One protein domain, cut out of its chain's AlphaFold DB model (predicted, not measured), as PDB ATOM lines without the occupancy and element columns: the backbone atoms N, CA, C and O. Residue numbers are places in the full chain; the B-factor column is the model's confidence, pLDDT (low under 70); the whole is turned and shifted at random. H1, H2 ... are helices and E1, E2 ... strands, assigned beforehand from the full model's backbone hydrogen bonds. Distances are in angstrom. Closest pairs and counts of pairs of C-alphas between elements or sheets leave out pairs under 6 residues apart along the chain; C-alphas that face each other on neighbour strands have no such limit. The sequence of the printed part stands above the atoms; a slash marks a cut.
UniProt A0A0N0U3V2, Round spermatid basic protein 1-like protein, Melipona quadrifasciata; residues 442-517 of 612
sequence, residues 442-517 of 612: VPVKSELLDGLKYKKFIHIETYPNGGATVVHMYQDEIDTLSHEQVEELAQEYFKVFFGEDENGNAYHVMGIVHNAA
ATOM      1  N   VAL A 442    -107.624 400.414 -21.557       48.28
ATOM      2  CA  VAL A 442    -108.672 400.749 -22.530       48.28
ATOM      3  C   VAL A 442    -109.524 401.910 -21.975       48.28
ATOM      4  O   VAL A 442    -109.374 402.295 -20.817       48.28
ATOM      5  N   PRO A 443    -110.359 402.539 -22.807       50.34
ATOM      6  CA  PRO A 443    -110.122 403.856 -23.387       50.34
ATOM      7  C   PRO A 443    -110.453 405.051 -22.463       50.34
ATOM      8  O   PRO A 443    -110.473 406.180 -22.941       50.34
ATOM      9  N   VAL A 444    -110.675 404.836 -21.158       51.22
ATOM     10  CA  VAL A 444    -111.279 405.801 -20.204       51.22
ATOM     11  C   VAL A 444    -110.591 407.180 -20.181       51.22
ATOM     12  O   VAL A 444    -111.235 408.195 -19.939       51.22
ATOM     13  N   LYS A 445    -109.288 407.253 -20.504       54.72
ATOM     14  CA  LYS A 445    -108.550 408.528 -20.624       54.72
ATOM     15  C   LYS A 445    -109.018 409.438 -21.772       54.72
ATOM     16  O   LYS A 445    -108.681 410.615 -21.747       54.72
ATOM     17  N   SER A 446    -109.728 408.913 -22.773       56.22
ATOM     18  CA  SER A 446    -110.330 409.724 -23.842       56.22
ATOM     19  C   SER A 446    -111.669 410.284 -23.376       56.22
ATOM     20  O   SER A 446    -111.838 411.495 -23.302       56.22
ATOM     21  N   GLU A 447    -112.580 409.401 -22.961       61.62
ATOM     22  CA  GLU A 447    -113.986 409.718 -22.678       61.62
ATOM     23  C   GLU A 447    -114.158 410.784 -21.582       61.62
ATOM     24  O   GLU A 447    -115.005 411.661 -21.723       61.62
ATOM     25  N   LEU A 448    -113.305 410.786 -20.546       66.00
ATOM     26  CA  LEU A 448    -113.315 411.815 -19.490       66.00
ATOM     27  C   LEU A 448    -112.740 413.178 -19.922       66.00
ATOM     28  O   LEU A 448    -112.963 414.176 -19.242       66.00
ATOM     29  N   LEU A 449    -111.989 413.234 -21.026       73.81
ATOM     30  CA  LEU A 449    -111.358 414.452 -21.549       73.81
ATOM     31  C   LEU A 449    -111.974 414.931 -22.873       73.81
ATOM     32  O   LEU A 449    -111.597 415.989 -23.383       73.81
ATOM     33  N   ASP A 450    -112.896 414.181 -23.468       71.38
ATOM     34  CA  ASP A 450    -113.498 414.530 -24.749       71.38
ATOM     35  C   ASP A 450    -114.634 415.554 -24.598       71.38
ATOM     36  O   ASP A 450    -115.451 415.516 -23.683       71.38
ATOM     37  N   GLY A 451    -114.636 416.543 -25.497       76.50
ATOM     38  CA  GLY A 451    -115.493 417.730 -25.413       76.50
ATOM     39  C   GLY A 451    -114.946 418.889 -24.562       76.50
ATOM     40  O   GLY A 451    -115.491 419.983 -24.664       76.50
ATOM     41  N   LEU A 452    -113.874 418.695 -23.783       83.19
ATOM     42  CA  LEU A 452    -113.267 419.757 -22.965       83.19
ATOM     43  C   LEU A 452    -112.376 420.706 -23.791       83.19
ATOM     44  O   LEU A 452    -111.532 420.268 -24.581       83.19
ATOM     45  N   LYS A 453    -112.538 422.012 -23.563       86.69
ATOM     46  CA  LYS A 453    -111.842 423.134 -24.219       86.69
ATOM     47  C   LYS A 453    -110.364 423.213 -23.820       86.69
ATOM     48  O   LYS A 453    -109.514 423.545 -24.648       86.69
ATOM     49  N   TYR A 454    -110.047 422.856 -22.577       89.06
ATOM     50  CA  TYR A 454    -108.737 423.038 -21.951       89.06
ATOM     51  C   TYR A 454    -107.967 421.737 -21.691       89.06
ATOM     52  O   TYR A 454    -106.896 421.777 -21.085       89.06
ATOM     53  N   LYS A 455    -108.425 420.593 -22.225       88.81
ATOM     54  CA  LYS A 455    -107.847 419.253 -21.967       88.81
ATOM     55  C   LYS A 455    -106.333 419.113 -22.152       88.81
ATOM     56  O   LYS A 455    -105.729 418.227 -21.562       88.81
ATOM     57  N   LYS A 456    -105.705 419.988 -22.946       90.50
ATOM     58  CA  LYS A 456    -104.245 420.038 -23.148       90.50
ATOM     59  C   LYS A 456    -103.437 420.392 -21.885       90.50
ATOM     60  O   LYS A 456    -102.239 420.151 -21.885       90.50
ATOM     61  N   PHE A 457    -104.078 420.963 -20.862       92.38
ATOM     62  CA  PHE A 457    -103.471 421.348 -19.580       92.38
ATOM     63  C   PHE A 457    -103.746 420.339 -18.446       92.38
ATOM     64  O   PHE A 457    -103.270 420.527 -17.329       92.38
ATOM     65  N   ILE A 458    -104.557 419.304 -18.704       93.81
ATOM     66  CA  ILE A 458    -105.042 418.348 -17.700       93.81
ATOM     67  C   ILE A 458    -104.330 417.007 -17.916       93.81
ATOM     68  O   ILE A 458    -104.663 416.231 -18.814       93.81
ATOM     69  N   HIS A 459    -103.334 416.724 -17.080       93.94
ATOM     70  CA  HIS A 459    -102.414 415.596 -17.237       93.94
ATOM     71  C   HIS A 459    -102.778 414.455 -16.277       93.94
ATOM     72  O   HIS A 459    -102.466 414.500 -15.090       93.94
ATOM     73  N   ILE A 460    -103.444 413.405 -16.770       94.50
ATOM     74  CA  ILE A 460    -103.865 412.263 -15.935       94.50
ATOM     75  C   ILE A 460    -102.748 411.205 -15.866       94.50
ATOM     76  O   ILE A 460    -102.616 410.366 -16.769       94.50
ATOM     77  N   GLU A 461    -101.975 411.183 -14.777       94.38
ATOM     78  CA  GLU A 461    -100.996 410.124 -14.491       94.38
ATOM     79  C   GLU A 461    -101.689 408.860 -13.928       94.38
ATOM     80  O   GLU A 461    -102.809 408.886 -13.415       94.38
ATOM     81  N   THR A 462    -101.037 407.703 -14.062       94.94
ATOM     82  CA  THR A 462    -101.467 406.430 -13.467       94.94
ATOM     83  C   THR A 462    -100.305 405.845 -12.672       94.94
ATOM     84  O   THR A 462     -99.319 405.409 -13.263       94.94
ATOM     85  N   TYR A 463    -100.406 405.837 -11.340       94.62
ATOM     86  CA  TYR A 463     -99.289 405.507 -10.455       94.62
ATOM     87  C   TYR A 463     -98.830 404.045 -10.655       94.62
ATOM     88  O   TYR A 463     -99.602 403.116 -10.382       94.62
ATOM     89  N   PRO A 464     -97.576 403.794 -11.088       93.62
ATOM     90  CA  PRO A 464     -97.183 402.525 -11.711       93.62
ATOM     91  C   PRO A 464     -97.281 401.297 -10.797       93.62
ATOM     92  O   PRO A 464     -97.491 400.187 -11.280       93.62
ATOM     93  N   ASN A 465     -97.158 401.482  -9.479       94.94
ATOM     94  CA  ASN A 465     -97.193 400.383  -8.508       94.94
ATOM     95  C   ASN A 465     -98.591 400.116  -7.926       94.94
ATOM     96  O   ASN A 465     -98.784 399.084  -7.286       94.94
ATOM     97  N   GLY A 466     -99.538 401.050  -8.081       93.62
ATOM     98  CA  GLY A 466    -100.850 401.003  -7.422       93.62
ATOM     99  C   GLY A 466    -102.057 401.107  -8.354       93.62
ATOM    100  O   GLY A 466    -103.166 400.833  -7.912       93.62
ATOM    101  N   GLY A 467    -101.876 401.502  -9.618       91.56
ATOM    102  CA  GLY A 467    -102.948 401.610 -10.618       91.56
ATOM    103  C   GLY A 467    -103.904 402.798 -10.439       91.56
ATOM    104  O   GLY A 467    -104.586 403.161 -11.391       91.56
ATOM    105  N   ALA A 468    -103.927 403.430  -9.262       94.56
ATOM    106  CA  ALA A 468    -104.677 404.657  -9.005       94.56
ATOM    107  C   ALA A 468    -104.233 405.806  -9.928       94.56
ATOM    108  O   ALA A 468    -103.067 405.883 -10.327       94.56
ATOM    109  N   THR A 469    -105.158 406.709 -10.252       95.00
ATOM    110  CA  THR A 469    -104.909 407.847 -11.145       95.00
ATOM    111  C   THR A 469    -104.899 409.171 -10.387       95.00
ATOM    112  O   THR A 469    -105.645 409.353  -9.423       95.00
ATOM    113  N   VAL A 470    -104.026 410.079 -10.821       95.69
ATOM    114  CA  VAL A 470    -103.842 411.417 -10.245       95.69
ATOM    115  C   VAL A 470    -103.948 412.430 -11.377       95.69
ATOM    116  O   VAL A 470    -103.363 412.225 -12.441       95.69
ATOM    117  N   VAL A 471    -104.714 413.497 -11.161       95.62
ATOM    118  CA  VAL A 471    -104.847 414.595 -12.127       95.62
ATOM    119  C   VAL A 471    -103.807 415.658 -11.794       95.62
ATOM    120  O   VAL A 471    -103.755 416.136 -10.664       95.62
ATOM    121  N   HIS A 472    -102.987 416.032 -12.769       95.62
ATOM    122  CA  HIS A 472    -101.967 417.064 -12.631       95.62
ATOM    123  C   HIS A 472    -102.249 418.250 -13.552       95.62
ATOM    124  O   HIS A 472    -102.728 418.089 -14.675       95.62
ATOM    125  N   MET A 473    -101.893 419.438 -13.083       95.62
ATOM    126  CA  MET A 473    -101.818 420.673 -13.857       95.62
ATOM    127  C   MET A 473    -100.567 421.450 -13.439       95.62
ATOM    128  O   MET A 473    -100.105 421.292 -12.308       95.62
ATOM    129  N   TYR A 474    -100.035 422.309 -14.307       95.75
ATOM    130  CA  TYR A 474     -98.819 423.084 -14.037       95.75
ATOM    131  C   TYR A 474     -99.083 424.578 -14.225       95.75
ATOM    132  O   TYR A 474     -99.520 424.982 -15.301       95.75
ATOM    133  N   GLN A 475     -98.806 425.399 -13.203       93.50
ATOM    134  CA  GLN A 475     -99.025 426.851 -13.278       93.50
ATOM    135  C   GLN A 475     -98.292 427.478 -14.473       93.50
ATOM    136  O   GLN A 475     -98.896 428.238 -15.218       93.50
ATOM    137  N   ASP A 476     -97.062 427.034 -14.742       93.50
ATOM    138  CA  ASP A 476     -96.229 427.448 -15.877       93.50
ATOM    139  C   ASP A 476     -96.915 427.273 -17.256       93.50
ATOM    140  O   ASP A 476     -96.577 427.965 -18.216       93.50
ATOM    141  N   GLU A 477     -97.879 426.347 -17.379       93.69
ATOM    142  CA  GLU A 477     -98.715 426.190 -18.576       93.69
ATOM    143  C   GLU A 477     -99.988 427.058 -18.505       93.69
ATOM    144  O   GLU A 477    -100.391 427.653 -19.509       93.69
ATOM    145  N   ILE A 478    -100.612 427.145 -17.323       92.88
ATOM    146  CA  ILE A 478    -101.834 427.924 -17.051       92.88
ATOM    147  C   ILE A 478    -101.595 429.428 -17.256       92.88
ATOM    148  O   ILE A 478    -102.453 430.103 -17.819       92.88
ATOM    149  N   ASP A 479    -100.416 429.941 -16.893       90.75
ATOM    150  CA  ASP A 479    -100.015 431.354 -17.013       90.75
ATOM    151  C   ASP A 479     -99.990 431.870 -18.470       90.75
ATOM    152  O   ASP A 479     -99.836 433.066 -18.719       90.75
ATOM    153  N   THR A 480    -100.177 430.984 -19.456       91.88
ATOM    154  CA  THR A 480    -100.373 431.348 -20.871       91.88
ATOM    155  C   THR A 480    -101.807 431.785 -21.216       91.88
ATOM    156  O   THR A 480    -102.065 432.178 -22.357       91.88
ATOM    157  N   LEU A 481    -102.742 431.709 -20.263       92.06
ATOM    158  CA  LEU A 481    -104.167 432.016 -20.421       92.06
ATOM    159  C   LEU A 481    -104.561 433.364 -19.796       92.06
ATOM    160  O   LEU A 481    -103.892 433.880 -18.903       92.06
ATOM    161  N   SER A 482    -105.697 433.927 -20.226       93.44
ATOM    162  CA  SER A 482    -106.325 435.052 -19.517       93.44
ATOM    163  C   SER A 482    -107.119 434.578 -18.291       93.44
ATOM    164  O   SER A 482    -107.568 433.437 -18.243       93.44
ATOM    165  N   HIS A 483    -107.352 435.462 -17.313       90.00
ATOM    166  CA  HIS A 483    -108.066 435.137 -16.064       90.00
ATOM    167  C   HIS A 483    -109.406 434.412 -16.290       90.00
ATOM    168  O   HIS A 483    -109.652 433.371 -15.692       90.00
ATOM    169  N   GLU A 484    -110.228 434.913 -17.217       92.94
ATOM    170  CA  GLU A 484    -111.514 434.309 -17.607       92.94
ATOM    171  C   GLU A 484    -111.350 432.855 -18.092       92.94
ATOM    172  O   GLU A 484    -112.133 431.976 -17.738       92.94
ATOM    173  N   GLN A 485    -110.291 432.583 -18.860       93.88
ATOM    174  CA  GLN A 485    -109.969 431.248 -19.365       93.88
ATOM    175  C   GLN A 485    -109.433 430.326 -18.262       93.88
ATOM    176  O   GLN A 485    -109.615 429.115 -18.355       93.88
ATOM    177  N   VAL A 486    -108.780 430.873 -17.229       93.19
ATOM    178  CA  VAL A 486    -108.359 430.110 -16.041       93.19
ATOM    179  C   VAL A 486    -109.566 429.763 -15.164       93.19
ATOM    180  O   VAL A 486    -109.626 428.649 -14.654       93.19
ATOM    181  N   GLU A 487    -110.556 430.652 -15.033       92.62
ATOM    182  CA  GLU A 487    -111.815 430.355 -14.330       92.62
ATOM    183  C   GLU A 487    -112.635 429.268 -15.059       92.62
ATOM    184  O   GLU A 487    -113.058 428.304 -14.421       92.62
ATOM    185  N   GLU A 488    -112.778 429.334 -16.392       93.00
ATOM    186  CA  GLU A 488    -113.374 428.239 -17.188       93.00
ATOM    187  C   GLU A 488    -112.582 426.920 -17.049       93.00
ATOM    188  O   GLU A 488    -113.164 425.844 -16.896       93.00
ATOM    189  N   LEU A 489    -111.246 426.983 -17.093       94.12
ATOM    190  CA  LEU A 489    -110.372 425.815 -16.958       94.12
ATOM    191  C   LEU A 489    -110.450 425.187 -15.560       94.12
ATOM    192  O   LEU A 489    -110.424 423.963 -15.453       94.12
ATOM    193  N   ALA A 490    -110.587 425.982 -14.498       93.81
ATOM    194  CA  ALA A 490    -110.778 425.465 -13.146       93.81
ATOM    195  C   ALA A 490    -112.099 424.678 -13.028       93.81
ATOM    196  O   ALA A 490    -112.121 423.607 -12.420       93.81
ATOM    197  N   GLN A 491    -113.169 425.139 -13.688       91.94
ATOM    198  CA  GLN A 491    -114.437 424.403 -13.780       91.94
ATOM    199  C   GLN A 491    -114.297 423.096 -14.581       91.94
ATOM    200  O   GLN A 491    -114.759 422.048 -14.124       91.94
ATOM    201  N   GLU A 492    -113.622 423.109 -15.740       92.31
ATOM    202  CA  GLU A 492    -113.345 421.873 -16.496       92.31
ATOM    203  C   GLU A 492    -112.469 420.890 -15.701       92.31
ATOM    204  O   GLU A 492    -112.739 419.690 -15.697       92.31
ATOM    205  N   TYR A 493    -111.460 421.387 -14.982       93.44
ATOM    206  CA  TYR A 493    -110.593 420.583 -14.123       93.44
ATOM    207  C   TYR A 493    -111.368 419.911 -12.989       93.44
ATOM    208  O   TYR A 493    -111.228 418.703 -12.803       93.44
ATOM    209  N   PHE A 494    -112.221 420.641 -12.260       92.69
ATOM    210  CA  PHE A 494    -113.021 420.040 -11.190       92.69
ATOM    211  C   PHE A 494    -114.074 419.063 -11.716       92.69
ATOM    212  O   PHE A 494    -114.297 418.037 -11.080       92.69
ATOM    213  N   LYS A 495    -114.638 419.300 -12.907       90.88
ATOM    214  CA  LYS A 495    -115.518 418.334 -13.586       90.88
ATOM    215  C   LYS A 495    -114.808 417.010 -13.911       90.88
ATOM    216  O   LYS A 495    -115.445 415.963 -13.865       90.88
ATOM    217  N   VAL A 496    -113.512 417.042 -14.234       90.88
ATOM    218  CA  VAL A 496    -112.696 415.823 -14.397       90.88
ATOM    219  C   VAL A 496    -112.350 415.225 -13.034       90.88
ATOM    220  O   VAL A 496    -112.589 414.045 -12.804       90.88
ATOM    221  N   PHE A 497    -111.793 416.026 -12.122       92.81
ATOM    222  CA  PHE A 497    -111.245 415.550 -10.851       92.81
ATOM    223  C   PHE A 497    -112.312 414.967  -9.909       92.81
ATOM    224  O   PHE A 497    -112.100 413.882  -9.370       92.81
ATOM    225  N   PHE A 498    -113.461 415.632  -9.767       92.31
ATOM    226  CA  PHE A 498    -114.633 415.127  -9.041       92.31
ATOM    227  C   PHE A 498    -115.578 414.305  -9.939       92.31
ATOM    228  O   PHE A 498    -116.754 414.145  -9.623       92.31
ATOM    229  N   GLY A 499    -115.093 413.785 -11.072       90.38
ATOM    230  CA  GLY A 499    -115.855 412.844 -11.887       90.38
ATOM    231  C   GLY A 499    -116.050 411.514 -11.152       90.38
ATOM    232  O   GLY A 499    -115.074 410.899 -10.713       90.38
ATOM    233  N   GLU A 500    -117.298 411.060 -11.054       92.75
ATOM    234  CA  GLU A 500    -117.688 409.792 -10.428       92.75
ATOM    235  C   GLU A 500    -118.253 408.798 -11.452       92.75
ATOM    236  O   GLU A 500    -118.803 409.189 -12.483       92.75
ATOM    237  N   ASP A 501    -118.126 407.500 -11.159       90.31
ATOM    238  CA  ASP A 501    -118.762 406.432 -11.930       90.31
ATOM    239  C   ASP A 501    -120.270 406.293 -11.638       90.31
ATOM    240  O   ASP A 501    -120.811 406.898 -10.715       90.31
ATOM    241  N   GLU A 502    -120.960 405.432 -12.397       92.50
ATOM    242  CA  GLU A 502    -122.399 405.142 -12.228       92.50
ATOM    243  C   GLU A 502    -122.778 404.610 -10.824       92.50
ATOM    244  O   GLU A 502    -123.962 404.479 -10.509       92.50
ATOM    245  N   ASN A 503    -121.790 404.289  -9.983       91.50
ATOM    246  CA  ASN A 503    -121.951 403.767  -8.630       91.50
ATOM    247  C   ASN A 503    -121.563 404.794  -7.538       91.50
ATOM    248  O   ASN A 503    -121.621 404.445  -6.357       91.50
ATOM    249  N   GLY A 504    -121.157 406.019  -7.902       92.00
ATOM    250  CA  GLY A 504    -120.712 407.063  -6.966       92.00
ATOM    251  C   GLY A 504    -119.267 406.906  -6.466       92.00
ATOM    252  O   GLY A 504    -118.961 407.272  -5.333       92.00
ATOM    253  N   ASN A 505    -118.370 406.306  -7.260       91.88
ATOM    254  CA  ASN A 505    -116.934 406.251  -6.960       91.88
ATOM    255  C   ASN A 505    -116.166 407.264  -7.815       91.88
ATOM    256  O   ASN A 505    -116.195 407.174  -9.042       91.88
ATOM    257  N   ALA A 506    -115.392 408.151  -7.186       93.69
ATOM    258  CA  ALA A 506    -114.495 409.061  -7.895       93.69
ATOM    259  C   ALA A 506    -113.460 408.311  -8.764       93.69
ATOM    260  O   ALA A 506    -112.781 407.391  -8.294       93.69
ATOM    261  N   TYR A 507    -113.288 408.734 -10.021       91.25
ATOM    262  CA  TYR A 507    -112.322 408.137 -10.956       91.25
ATOM    263  C   TYR A 507    -110.857 408.382 -10.560       91.25
ATOM    264  O   TYR A 507    -109.969 407.600 -10.924       91.25
ATOM    265  N   HIS A 508    -110.598 409.473  -9.836       93.88
ATOM    266  CA  HIS A 508    -109.270 409.984  -9.507       93.88
ATOM    267  C   HIS A 508    -109.089 410.091  -7.989       93.88
ATOM    268  O   HIS A 508    -109.996 410.507  -7.277       93.88
ATOM    269  N   VAL A 509    -107.908 409.728  -7.472       94.69
ATOM    270  CA  VAL A 509    -107.670 409.704  -6.009       94.69
ATOM    271  C   VAL A 509    -107.080 411.002  -5.458       94.69
ATOM    272  O   VAL A 509    -107.038 411.190  -4.245       94.69
ATOM    273  N   MET A 510    -106.556 411.863  -6.332       94.44
ATOM    274  CA  MET A 510    -105.908 413.123  -5.975       94.44
ATOM    275  C   MET A 510    -105.821 414.038  -7.203       94.44
ATOM    276  O   MET A 510    -105.632 413.559  -8.324       94.44
ATOM    277  N   GLY A 511    -105.934 415.344  -6.973       94.50
ATOM    278  CA  GLY A 511    -105.710 416.396  -7.959       94.50
ATOM    279  C   GLY A 511    -104.615 417.341  -7.460       94.50
ATOM    280  O   GLY A 511    -104.603 417.690  -6.279       94.50
ATOM    281  N   ILE A 512    -103.670 417.715  -8.324       96.00
ATOM    282  CA  ILE A 512    -102.500 418.534  -7.980       96.00
ATOM    283  C   ILE A 512    -102.299 419.619  -9.042       96.00
ATOM    284  O   ILE A 512    -101.848 419.336 -10.151       96.00
ATOM    285  N   VAL A 513    -102.547 420.878  -8.673       95.38
ATOM    286  CA  VAL A 513    -102.127 422.041  -9.469       95.38
ATOM    287  C   VAL A 513    -100.754 422.489  -8.958       95.38
ATOM    288  O   VAL A 513    -100.628 423.108  -7.899       95.38
ATOM    289  N   HIS A 514     -99.696 422.102  -9.666       95.88
ATOM    290  CA  HIS A 514     -98.317 422.411  -9.298       95.88
ATOM    291  C   HIS A 514     -98.066 423.923  -9.347       95.88
ATOM    292  O   HIS A 514     -98.447 424.583 -10.309       95.88
ATOM    293  N   ASN A 515     -97.378 424.447  -8.326       94.75
ATOM    294  CA  ASN A 515     -96.987 425.856  -8.174       94.75
ATOM    295  C   ASN A 515     -98.145 426.873  -7.983       94.75
ATOM    296  O   ASN A 515     -97.889 428.044  -7.721       94.75
ATOM    297  N   ALA A 516     -99.412 426.439  -7.981       92.62
ATOM    298  CA  ALA A 516    -100.591 427.314  -7.862       92.62
ATOM    299  C   ALA A 516    -100.696 428.139  -6.561       92.62
ATOM    300  O   ALA A 516    -101.457 429.101  -6.498       92.62
ATOM    301  N   ALA A 517     -99.948 427.771  -5.517       92.50
ATOM    302  CA  ALA A 517     -99.899 428.481  -4.237       92.50
ATOM    303  C   ALA A 517     -98.793 429.556  -4.158       92.50
ATOM    304  O   ALA A 517     -98.665 430.206  -3.126       92.50
TER     305      ALA A 517
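What this domain is: This is residues 442 to 517 of the 612 residues of the protein "Round spermatid basic protein 1-like protein" of Melipona quadrifasciata (UniProt A0A0N0U3V2). A small three-stranded sheet stands next to one long helix, H3, whose residues 493 to 497 only graze it. The loop of the hairpin E1 and E2 lies toward one end of the longest axis and the beginning of H3 toward the other, with the short helices H1 and H2 near the sheet but not on it. The printed part has 76 residues, with the order H1, E1, E2, H2, H3, E3; the sheet runs E1, E2, E3 and is mixed. The class is mixed, helices and strands, with 38 residues in named elements. The whole is compact, with a radius of gyration of the C-alphas of 12.7 A and spans of 35 by 26 by 20 A.

Where its parts are: H1 is residues 444 to 447, 5.4 A long, and begins at C-alpha 444 (-111.279, 405.801, -20.204). E1 is residues 459 to 462, 10.0 A long. E2, residues 469 to 474, measures 16.7 A. H2 is residues 475 to 478, 4.8 A long. H3, residues 483 to 497, measures 20.5 A and begins at C-alpha 483 (-108.066, 435.137, -16.064). E3 is residues 510 to 514, 12.4 A long, and ends at C-alpha 514 (-98.317, 422.411, -9.298).

How they stand to each other: E1 and E2 form a hairpin of antiparallel neighbours at 149 degrees; N 459 and O 472 are within hydrogen-bond range at 2.8 A. E2 and E3 are parallel at 16 degrees, with N 471 and O 510 at 3.0 A. E2, H2, H3 and E3 make a strand-helix-strand unit, two parallel neighbour strands with helices between, and its crossover is right-handed. H3 is on the sheet but only grazes it; the closest C-alphas of H3 and E3 are those of Phe 497 and Gly 511, 6.3 A apart. H2 is only just not on the sheet, with 4 pairs of C-alphas within 10 A. H2 and H3 are close but not clearly touching, the closest C-alphas being those of Ile 478 and Val 486, 7.0 A apart. H1 is not on the sheet and is apart from H3. In H3 every O i to N i+4 pair is within hydrogen-bond range; H1 and H2 are too short for such a pair, and their single O i to N i+3 pair is within range in H2 but not in H1.

The domain as a whole: The C-alphas of Asn 465 and Glu 484, the two farthest apart, are 37.9 A apart. The printed part has no cut. The links H1 to E1 and H3 to E3 are long, of 11 and 12 residues. The mean pLDDT of the printed part is 88.7, and residues 442 to 448 are under 70.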